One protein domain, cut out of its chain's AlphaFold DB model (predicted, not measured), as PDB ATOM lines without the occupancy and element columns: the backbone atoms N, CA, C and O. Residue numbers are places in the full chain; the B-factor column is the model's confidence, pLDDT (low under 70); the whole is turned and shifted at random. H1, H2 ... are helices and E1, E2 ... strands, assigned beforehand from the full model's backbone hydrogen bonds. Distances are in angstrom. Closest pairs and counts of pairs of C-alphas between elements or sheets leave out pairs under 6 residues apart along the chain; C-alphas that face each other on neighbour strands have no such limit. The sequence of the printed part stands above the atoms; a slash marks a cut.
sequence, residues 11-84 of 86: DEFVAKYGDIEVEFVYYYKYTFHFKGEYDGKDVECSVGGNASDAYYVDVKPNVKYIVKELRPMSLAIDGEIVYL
ATOM      1  N   ASP A  11     137.148 237.498 282.104       86.62
ATOM      2  CA  ASP A  11     136.556 238.003 280.861       86.62
ATOM      3  C   ASP A  11     135.739 236.928 280.125       86.62
ATOM      4  O   ASP A  11     134.652 237.213 279.620       86.62
ATOM      5  N   GLU A  12     136.216 235.680 280.101       86.75
ATOM      6  CA  GLU A  12     135.502 234.561 279.473       86.75
ATOM      7  C   GLU A  12     134.253 234.179 280.270       86.75
ATOM      8  O   GLU A  12     133.194 233.911 279.693       86.75
ATOM      9  N   PHE A  13     134.357 234.214 281.601       89.50
ATOM     10  CA  PHE A  13     133.219 234.000 282.488       89.50
ATOM     11  C   PHE A  13     132.139 235.065 282.265       89.50
ATOM     12  O   PHE A  13     130.973 234.730 282.056       89.50
ATOM     13  N   VAL A  14     132.516 236.348 282.256       91.25
ATOM     14  CA  VAL A  14     131.569 237.454 282.052       91.25
ATOM     15  C   VAL A  14     130.955 237.403 280.656       91.25
ATOM     16  O   VAL A  14     129.753 237.624 280.530       91.25
ATOM     17  N   ALA A  15     131.735 237.063 279.627       91.19
ATOM     18  CA  ALA A  15     131.223 236.931 278.267       91.19
ATOM     19  C   ALA A  15     130.148 235.839 278.140       91.19
ATOM     20  O   ALA A  15     129.239 235.975 277.323       91.19
ATOM     21  N   LYS A  16     130.245 234.763 278.934       91.19
ATOM     22  CA  LYS A  16     129.325 233.621 278.852       91.19
ATOM     23  C   LYS A  16     128.152 233.706 279.827       91.19
ATOM     24  O   LYS A  16     127.030 233.381 279.461       91.19
ATOM     25  N   TYR A  17     128.415 234.113 281.063       93.44
ATOM     26  CA  TYR A  17     127.469 234.003 282.177       93.44
ATOM     27  C   TYR A  17     127.203 235.336 282.878       93.44
ATOM     28  O   TYR A  17     126.396 235.399 283.804       93.44
ATOM     29  N   GLY A  18     127.866 236.414 282.457       93.50
ATOM     30  CA  GLY A  18     127.823 237.692 283.156       93.50
ATOM     31  C   GLY A  18     126.447 238.350 283.187       93.50
ATOM     32  O   GLY A  18     126.162 239.052 284.153       93.50
ATOM     33  N   ASP A  19     125.608 238.116 282.175       97.12
ATOM     34  CA  ASP A  19     124.275 238.721 282.040       97.12
ATOM     35  C   ASP A  19     123.145 237.877 282.659       97.12
ATOM     36  O   ASP A  19     121.976 238.246 282.552       97.12
ATOM     37  N   ILE A  20     123.467 236.756 283.319       96.94
ATOM     38  CA  ILE A  20     122.468 235.928 284.008       96.94
ATOM     39  C   ILE A  20     121.840 236.729 285.156       96.94
ATOM     40  O   ILE A  20     122.545 237.331 285.971       96.94
ATOM     41  N   GLU A  21     120.510 236.694 285.233       97.69
ATOM     42  CA  GLU A  21     119.739 237.239 286.348       97.69
ATOM     43  C   GLU A  21     119.584 236.193 287.458       97.69
ATOM     44  O   GLU A  21     119.137 235.071 287.217       97.69
ATOM     45  N   VAL A  22     119.902 236.579 288.691       97.25
ATOM     46  CA  VAL A  22     119.728 235.746 289.887       97.25
ATOM     47  C   VAL A  22     119.042 236.526 291.006       97.25
ATOM     48  O   VAL A  22     119.179 237.742 291.119       97.25
ATOM     49  N   GLU A  23     118.311 235.834 291.869       97.25
ATOM     50  CA  GLU A  23     117.608 236.396 293.020       97.25
ATOM     51  C   GLU A  23     118.205 235.872 294.323       97.25
ATOM     52  O   GLU A  23     118.579 234.704 294.435       97.25
ATOM     53  N   PHE A  24     118.291 236.742 295.327       96.31
ATOM     54  CA  PHE A  24     118.782 236.369 296.650       96.31
ATOM     55  C   PHE A  24     117.838 235.368 297.332       96.31
ATOM     56  O   PHE A  24     116.630 235.597 297.393       96.31
ATOM     57  N   VAL A  25     118.399 234.303 297.912       95.44
ATOM     58  CA  VAL A  25     117.622 233.260 298.602       95.44
ATOM     59  C   VAL A  25     117.916 233.241 300.097       95.44
ATOM     60  O   VAL A  25     117.003 233.333 300.918       95.44
ATOM     61  N   TYR A  26     119.186 233.101 300.469       94.25
ATOM     62  CA  TYR A  26     119.611 233.052 301.864       94.25
ATOM     63  C   TYR A  26     121.088 233.413 301.993       94.25
ATOM     64  O   TYR A  26     121.840 233.414 301.021       94.25
ATOM     65  N   TYR A  27     121.516 233.689 303.219       92.69
ATOM     66  CA  TYR A  27     122.928 233.788 303.553       92.69
ATOM     67  C   TYR A  27     123.258 232.807 304.674       92.69
ATOM     68  O   TYR A  27     122.422 232.507 305.531       92.69
ATOM     69  N   TYR A  28     124.488 232.308 304.672       89.62
ATOM     70  CA  TYR A  28     125.032 231.547 305.786       89.62
ATOM     71  C   TYR A  28     126.455 232.015 306.067       89.62
ATOM     72  O   TYR A  28     127.329 231.972 305.202       89.62
ATOM     73  N   LYS A  29     126.690 232.467 307.304       89.81
ATOM     74  CA  LYS A  29     127.936 233.126 307.719       89.81
ATOM     75  C   LYS A  29     128.267 234.314 306.806       89.81
ATOM     76  O   LYS A  29     127.599 235.335 306.902       89.81
ATOM     77  N   TYR A  30     129.278 234.175 305.953       89.81
ATOM     78  CA  TYR A  30     129.809 235.233 305.092       89.81
ATOM     79  C   TYR A  30     129.498 235.014 303.610       89.81
ATOM     80  O   TYR A  30     130.083 235.680 302.760       89.81
ATOM     81  N   THR A  31     128.628 234.054 303.299       92.12
ATOM     82  CA  THR A  31     128.285 233.696 301.925       92.12
ATOM     83  C   THR A  31     126.815 233.985 301.673       92.12
ATOM     84  O   THR A  31     125.942 233.525 302.417       92.12
ATOM     85  N   PHE A  32     126.557 234.746 300.617       94.56
ATOM     86  CA  PHE A  32     125.225 235.042 300.106       94.56
ATOM     87  C   PHE A  32     124.944 234.123 298.927       94.56
ATOM     88  O   PHE A  32     125.773 234.005 298.023       94.56
ATOM     89  N   HIS A  33     123.784 233.477 298.950       95.38
ATOM     90  CA  HIS A  33     123.367 232.521 297.938       95.38
ATOM     91  C   HIS A  33     122.210 233.085 297.123       95.38
ATOM     92  O   HIS A  33     121.207 233.561 297.668       95.38
ATOM     93  N   PHE A  34     122.363 232.983 295.810       97.06
ATOM     94  CA  PHE A  34     121.412 233.451 294.819       97.06
ATOM     95  C   PHE A  34     121.021 232.298 293.896       97.06
ATOM     96  O   PHE A  34     121.809 231.371 293.691       97.06
ATOM     97  N   LYS A  35     119.817 232.370 293.329       97.25
ATOM     98  CA  LYS A  35     119.310 231.395 292.360       97.25
ATOM     99  C   LYS A  35     118.731 232.069 291.130       97.25
ATOM    100  O   LYS A  35     118.162 233.150 291.232       97.25
ATOM    101  N   GLY A  36     118.855 231.417 289.987       96.81
ATOM    102  CA  GLY A  36     118.277 231.873 288.728       96.81
ATOM    103  C   GLY A  36     118.088 230.716 287.759       96.81
ATOM    104  O   GLY A  36     118.249 229.553 288.127       96.81
ATOM    105  N   GLU A  37     117.774 231.056 286.516       96.62
ATOM    106  CA  GLU A  37     117.640 230.106 285.417       96.62
ATOM    107  C   GLU A  37     118.440 230.619 284.214       96.62
ATOM    108  O   GLU A  37     118.434 231.817 283.922       96.62
ATOM    109  N   TYR A  38     119.127 229.719 283.516       94.69
ATOM    110  CA  TYR A  38     119.864 230.021 282.291       94.69
ATOM    111  C   TYR A  38     119.696 228.875 281.293       94.69
ATOM    112  O   TYR A  38     120.037 227.734 281.599       94.69
ATOM    113  N   ASP A  39     119.140 229.161 280.112       94.12
ATOM    114  CA  ASP A  39     118.819 228.160 279.081       94.12
ATOM    115  C   ASP A  39     118.020 226.946 279.619       94.12
ATOM    116  O   ASP A  39     118.254 225.801 279.230       94.12
ATOM    117  N   GLY A  40     117.074 227.189 280.538       95.38
ATOM    118  CA  GLY A  40     116.258 226.149 281.176       95.38
ATOM    119  C   GLY A  40     116.991 225.310 282.230       95.38
ATOM    120  O   GLY A  40     116.465 224.279 282.650       95.38
ATOM    121  N   LYS A  41     118.199 225.718 282.637       95.25
ATOM    122  CA  LYS A  41     118.998 225.078 283.689       95.25
ATOM    123  C   LYS A  41     118.991 225.906 284.965       95.25
ATOM    124  O   LYS A  41     119.055 227.135 284.907       95.25
ATOM    125  N   ASP A  42     119.006 225.218 286.103       96.56
ATOM    126  CA  ASP A  42     119.144 225.851 287.411       96.56
ATOM    127  C   ASP A  42     120.523 226.503 287.561       96.56
ATOM    128  O   ASP A  42     121.557 225.898 287.257       96.56
ATOM    129  N   VAL A  43     120.524 227.734 288.071       96.94
ATOM    130  CA  VAL A  43     121.731 228.498 288.384       96.94
ATOM    131  C   VAL A  43     121.817 228.720 289.883       96.94
ATOM    132  O   VAL A  43     120.871 229.220 290.493       96.94
ATOM    133  N   GLU A  44     122.974 228.427 290.472       96.81
ATOM    134  CA  GLU A  44     123.288 228.787 291.855       96.81
ATOM    135  C   GLU A  44     124.537 229.666 291.898       96.81
ATOM    136  O   GLU A  44     125.600 229.295 291.413       96.81
ATOM    137  N   CYS A  45     124.425 230.851 292.489       95.31
ATOM    138  CA  CYS A  45     125.504 231.834 292.555       95.31
ATOM    139  C   CYS A  45     125.856 232.107 294.019       95.31
ATOM    140  O   CYS A  45     124.967 232.327 294.844       95.31
ATOM    141  N   SER A  46     127.150 232.091 294.344       94.44
ATOM    142  CA  SER A  46     127.645 232.375 295.694       94.44
ATOM    143  C   SER A  46     128.579 233.578 295.687       94.44
ATOM    144  O   SER A  46     129.505 233.654 294.880       94.44
ATOM    145  N   VAL A  47     128.345 234.509 296.611       92.56
ATOM    146  CA  VAL A  47     129.116 235.754 296.750       92.56
ATOM    147  C   VAL A  47     129.658 235.868 298.172       92.56
ATOM    148  O   VAL A  47     128.950 235.565 299.137       92.56
ATOM    149  N   GLY A  48     130.904 236.326 298.292       90.56
ATOM    150  CA  GLY A  48     131.611 236.513 299.554       90.56
ATOM    151  C   GLY A  48     132.482 235.315 299.918       90.56
ATOM    152  O   GLY A  48     133.209 234.800 299.080       90.56
ATOM    153  N   GLY A  49     132.401 234.860 301.169       85.56
ATOM    154  CA  GLY A  49     133.204 233.740 301.678       85.56
ATOM    155  C   GLY A  49     134.141 234.117 302.824       85.56
ATOM    156  O   GLY A  49     134.566 233.241 303.580       85.56
ATOM    157  N   ASN A  50     134.390 235.411 303.040       85.31
ATOM    158  CA  ASN A  50     135.130 235.902 304.199       85.31
ATOM    159  C   ASN A  50     134.435 237.098 304.884       85.31
ATOM    160  O   ASN A  50     133.525 237.722 304.342       85.31
ATOM    161  N   ALA A  51     134.859 237.405 306.114       81.25
ATOM    162  CA  ALA A  51     134.234 238.444 306.936       81.25
ATOM    163  C   ALA A  51     134.349 239.859 306.343       81.25
ATOM    164  O   ALA A  51     133.501 240.698 306.638       81.25
ATOM    165  N   SER A  52     135.378 240.127 305.537       79.62
ATOM    166  CA  SER A  52     135.546 241.406 304.846       79.62
ATOM    167  C   SER A  52     134.535 241.545 303.709       79.62
ATOM    168  O   SER A  52     133.965 242.620 303.536       79.62
ATOM    169  N   ASP A  53     134.259 240.455 302.988       75.62
ATOM    170  CA  ASP A  53     133.381 240.473 301.817       75.62
ATOM    171  C   ASP A  53     131.914 240.700 302.171       75.62
ATOM    172  O   ASP A  53     131.166 241.316 301.413       75.62
ATOM    173  N   ALA A  54     131.504 240.232 303.353       69.25
ATOM    174  CA  ALA A  54     130.117 240.307 303.791       69.25
ATOM    175  C   ALA A  54     129.587 241.747 303.934       69.25
ATOM    176  O   ALA A  54     128.376 241.948 303.954       69.25
ATOM    177  N   TYR A  55     130.473 242.747 304.009       71.19
ATOM    178  CA  TYR A  55     130.099 244.163 304.061       71.19
ATOM    179  C   TYR A  55     129.954 244.821 302.682       71.19
ATOM    180  O   TYR A  55     129.458 245.943 302.608       71.19
ATOM    181  N   TYR A  56     130.374 244.159 301.599       74.50
ATOM    182  CA  TYR A  56     130.291 244.713 300.243       74.50
ATOM    183  C   TYR A  56     129.006 244.330 299.502       74.50
ATOM    184  O   TYR A  56     128.729 244.895 298.446       74.50
ATOM    185  N   VAL A  57     128.213 243.404 300.046       76.88
ATOM    186  CA  VAL A  57     126.999 242.896 299.398       76.88
ATOM    187  C   VAL A  57     125.759 243.418 300.130       76.88
ATOM    188  O   VAL A  57     125.439 242.964 301.227       76.88
ATOM    189  N   ASP A  58     125.046 244.364 299.515       84.38
ATOM    190  CA  ASP A  58     123.698 244.765 299.941       84.38
ATOM    191  C   ASP A  58     122.665 243.932 299.173       84.38
ATOM    192  O   ASP A  58     122.533 244.063 297.954       84.38
ATOM    193  N   VAL A  59     121.943 243.061 299.881       88.38
ATOM    194  CA  VAL A  59     120.899 242.213 299.295       88.38
ATOM    195  C   VAL A  59     119.514 242.643 299.751       88.38
ATOM    196  O   VAL A  59     119.240 242.890 300.924       88.38
ATOM    197  N   LYS A  60     118.597 242.664 298.792       89.88
ATOM    198  CA  LYS A  60     117.171 242.944 298.960       89.88
ATOM    199  C   LYS A  60     116.347 241.761 298.452       89.88
ATOM    200  O   LYS A  60     116.666 241.227 297.386       89.88
ATOM    201  N   PRO A  61     115.287 241.366 299.177       85.62
ATOM    202  CA  PRO A  61     114.402 240.290 298.747       85.62
ATOM    203  C   PRO A  61     113.610 240.695 297.497       85.62
ATOM    204  O   PRO A  61     113.212 241.854 297.367       85.62
ATOM    205  N   ASN A  62     113.329 239.725 296.620       88.62
ATOM    206  CA  ASN A  62     112.578 239.905 295.363       88.62
ATOM    207  C   ASN A  62     113.215 240.914 294.388       88.62
ATOM    208  O   ASN A  62     112.519 241.564 293.608       88.62
ATOM    209  N   VAL A  63     114.535 241.085 294.465       94.31
ATOM    210  CA  VAL A  63     115.315 241.865 293.506       94.31
ATOM    211  C   VAL A  63     116.161 240.900 292.693       94.31
ATOM    212  O   VAL A  63     116.775 239.988 293.251       94.31
ATOM    213  N   LYS A  64     116.189 241.129 291.383       95.94
ATOM    214  CA  LYS A  64     117.082 240.445 290.457       95.94
ATOM    215  C   LYS A  64     118.414 241.177 290.379       95.94
ATOM    216  O   LYS A  64     118.445 242.405 290.303       95.94
ATOM    217  N   TYR A  65     119.488 240.408 290.376       96.06
ATOM    218  CA  TYR A  65     120.866 240.864 290.287       96.06
ATOM    219  C   TYR A  65     121.520 240.248 289.062       96.06
ATOM    220  O   TYR A  65     121.252 239.093 288.731       96.06
ATOM    221  N   ILE A  66     122.403 241.005 288.422       96.31
ATOM    222  CA  ILE A  66     123.185 240.523 287.291       96.31
ATOM    223  C   ILE A  66     124.483 239.900 287.812       96.31
ATOM    224  O   ILE A  66     125.216 240.524 288.583       96.31
ATOM    225  N   VAL A  67     124.792 238.676 287.378       94.88
ATOM    226  CA  VAL A  67     125.938 237.887 287.872       94.88
ATOM    227  C   VAL A  67     127.262 238.658 287.825       94.88
ATOM    228  O   VAL A  67     127.997 238.662 288.813       94.88
ATOM    229  N   LYS A  68     127.577 239.369 286.735       93.06
ATOM    230  CA  LYS A  68     128.845 240.126 286.640       93.06
ATOM    231  C   LYS A  68     128.960 241.272 287.651       93.06
ATOM    232  O   LYS A  68     130.071 241.630 288.034       93.06
ATOM    233  N   GLU A  69     127.836 241.845 288.083       91.56
ATOM    234  CA  GLU A  69     127.804 242.940 289.064       91.56
ATOM    235  C   GLU A  69     128.032 242.423 290.486       91.56
ATOM    236  O   GLU A  69     128.594 243.130 291.320       91.56
ATOM    237  N   LEU A  70     127.647 241.170 290.740       91.00
ATOM    238  CA  LEU A  70     127.826 240.508 292.027       91.00
ATOM    239  C   LEU A  70     129.269 240.074 292.302       91.00
ATOM    240  O   LEU A  70     129.607 239.871 293.463       91.00
ATOM    241  N   ARG A  71     130.099 239.916 291.259       89.12
ATOM    242  CA  ARG A  71     131.477 239.386 291.352       89.12
ATOM    243  C   ARG A  71     131.535 238.114 292.220       89.12
ATOM    244  O   ARG A  71     132.106 238.134 293.311       89.12
ATOM    245  N   PRO A  72     130.878 237.027 291.784       90.75
ATOM    246  CA  PRO A  72     130.724 235.839 292.610       90.75
ATOM    247  C   PRO A  72     132.030 235.066 292.766       90.75
ATOM    248  O   PRO A  72     132.841 235.022 291.850       90.75
ATOM    249  N   MET A  73     132.178 234.382 293.901       89.88
ATOM    250  CA  MET A  73     133.259 233.409 294.115       89.88
ATOM    251  C   MET A  73     132.993 232.092 293.372       89.88
ATOM    252  O   MET A  73     133.919 231.348 293.056       89.88
ATOM    253  N   SER A  74     131.721 231.767 293.119       91.88
ATOM    254  CA  SER A  74     131.350 230.577 292.358       91.88
ATOM    255  C   SER A  74     129.982 230.696 291.694       91.88
ATOM    256  O   SER A  74     129.065 231.326 292.233       91.88
ATOM    257  N   LEU A  75     129.829 229.998 290.573       93.56
ATOM    258  CA  LEU A  75     128.576 229.822 289.843       93.56
ATOM    259  C   LEU A  75     128.392 228.336 289.523       93.56
ATOM    260  O   LEU A  75     129.311 227.718 289.002       93.56
ATOM    261  N   ALA A  76     127.229 227.764 289.809       94.50
ATOM    262  CA  ALA A  76     126.872 226.409 289.416       94.50
ATOM    263  C   ALA A  76     125.757 226.438 288.367       94.50
ATOM    264  O   ALA A  76     124.772 227.148 288.562       94.50
ATOM    265  N   ILE A  77     125.904 225.662 287.293       94.12
ATOM    266  CA  ILE A  77     124.887 225.466 286.251       94.12
ATOM    267  C   ILE A  77     124.527 223.979 286.231       94.12
ATOM    268  O   ILE A  77     125.377 223.157 285.904       94.12
ATOM    269  N   ASP A  78     123.293 223.624 286.601       93.31
ATOM    270  CA  ASP A  78     122.836 222.219 286.692       93.31
ATOM    271  C   ASP A  78     123.780 221.318 287.530       93.31
ATOM    272  O   ASP A  78     124.021 220.148 287.238       93.31
ATOM    273  N   GLY A  79     124.377 221.899 288.578       89.38
ATOM    274  CA  GLY A  79     125.331 221.225 289.467       89.38
ATOM    275  C   GLY A  79     126.795 221.210 288.998       89.38
ATOM    276  O   GLY A  79     127.659 220.822 289.786       89.38
ATOM    277  N   GLU A  80     127.103 221.665 287.779       88.88
ATOM    278  CA  GLU A  80     128.482 221.888 287.313       88.88
ATOM    279  C   GLU A  80     129.004 223.216 287.868       88.88
ATOM    280  O   GLU A  80     128.424 224.268 287.598       88.88
ATOM    281  N   ILE A  81     130.073 223.180 288.671       87.31
ATOM    282  CA  ILE A  81     130.545 224.343 289.436       87.31
ATOM    283  C   ILE A  81     131.733 225.001 288.740       87.31
ATOM    284  O   ILE A  81     132.727 224.359 288.414       87.31
ATOM    285  N   VAL A  82     131.655 226.319 288.620       85.62
ATOM    286  CA  VAL A  82     132.742 227.223 288.264       85.62
ATOM    287  C   VAL A  82     133.201 227.943 289.519       85.62
ATOM    288  O   VAL A  82     132.392 228.623 290.156       85.62
ATOM    289  N   TYR A  83     134.482 227.836 289.860       82.00
ATOM    290  CA  TYR A  83     135.100 228.687 290.875       82.00
ATOM    291  C   TYR A  83     135.840 229.831 290.196       82.00
ATOM    292  O   TYR A  83     136.525 229.627 289.197       82.00
ATOM    293  N   LEU A  84     135.687 231.029 290.745       79.25
ATOM    294  CA  LEU A  84     136.374 232.221 290.276       79.25
ATOM    295  C   LEU A  84     137.414 232.610 291.320       79.25
ATOM    296  O   LEU A  84     137.072 232.850 292.477       79.25
TER     297      LEU A  84
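AT A GLANCE: This is residues 11 to 84 of the 86 residues of an uncharacterized protein of Chloroflexi bacterium (UniProt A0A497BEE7). Six antiparallel strands make one strongly twisted sheet, curled into an open trough, with three long strands E1, E2 and E3 side by side and short strands at its edges. Two short helices, H1 and H2, only graze it, and a long link, residues 49 to 63, leads from E3 back to edge strand E4. The printed part has 74 residues, in the order H1 E1 E2 E3 E4 H2 E5 E6, with sheet order E4 E1 E2 E3 E5 E6; the class is mixed, helices and strands. It is compact, with a radius of gyration of the C-alphas of 11.4 A and spans of 32 by 26 by 20 A.

IN THESE COORDINATES: H1, residues 11 to 17, begins at C-alpha 11 (136.556, 238.003, 280.861). E1, residues 21 to 28, spans 20.9 A and bends by 56 degrees at residue 25. E2, residues 31 to 38, spans 21.7 A, and E3, residues 41 to 48, 23.3 A. E4 is residues 64 to 66, H2 67 to 70, E5 74 to 77, and E6 80 to 83, ending at C-alpha 83 (135.100, 228.687, 290.875).

HOW THE PARTS SIT: E1, E2 and E3 form a meander, each strand the antiparallel neighbour of the one before; with E4 antiparallel beside E1 they make a Greek key. N 25 and O 33 are 2.9 A apart across hairpin E1 and E2, N 36 and O 43 3.0 A across hairpin E2 and E3. Also within hydrogen-bond range are N 65 and O 22, 2.8 A, across neighbours E4 and E1; N 76 and O 44, 2.8 A, across antiparallel neighbours E3 and E5; and N 82 and O 75, 2.8 A, across hairpin E5 and E6. H1 and H2 only just touch, with 3 pairs of C-alphas within 8 A, the closest those of Val 14 and Lys 68, 6.0 A. Every O i to N i+4 pair in H1 is within hydrogen-bond range; H2 is too short for one.

THE WHOLE: The C-alphas farthest apart, of Gly 40 and Ser 52, are 34.1 A apart. The printed part has no cut, and the link E3 to E4 is long. Mean pLDDT of the printed part is 90.7; residue 54 is under 70.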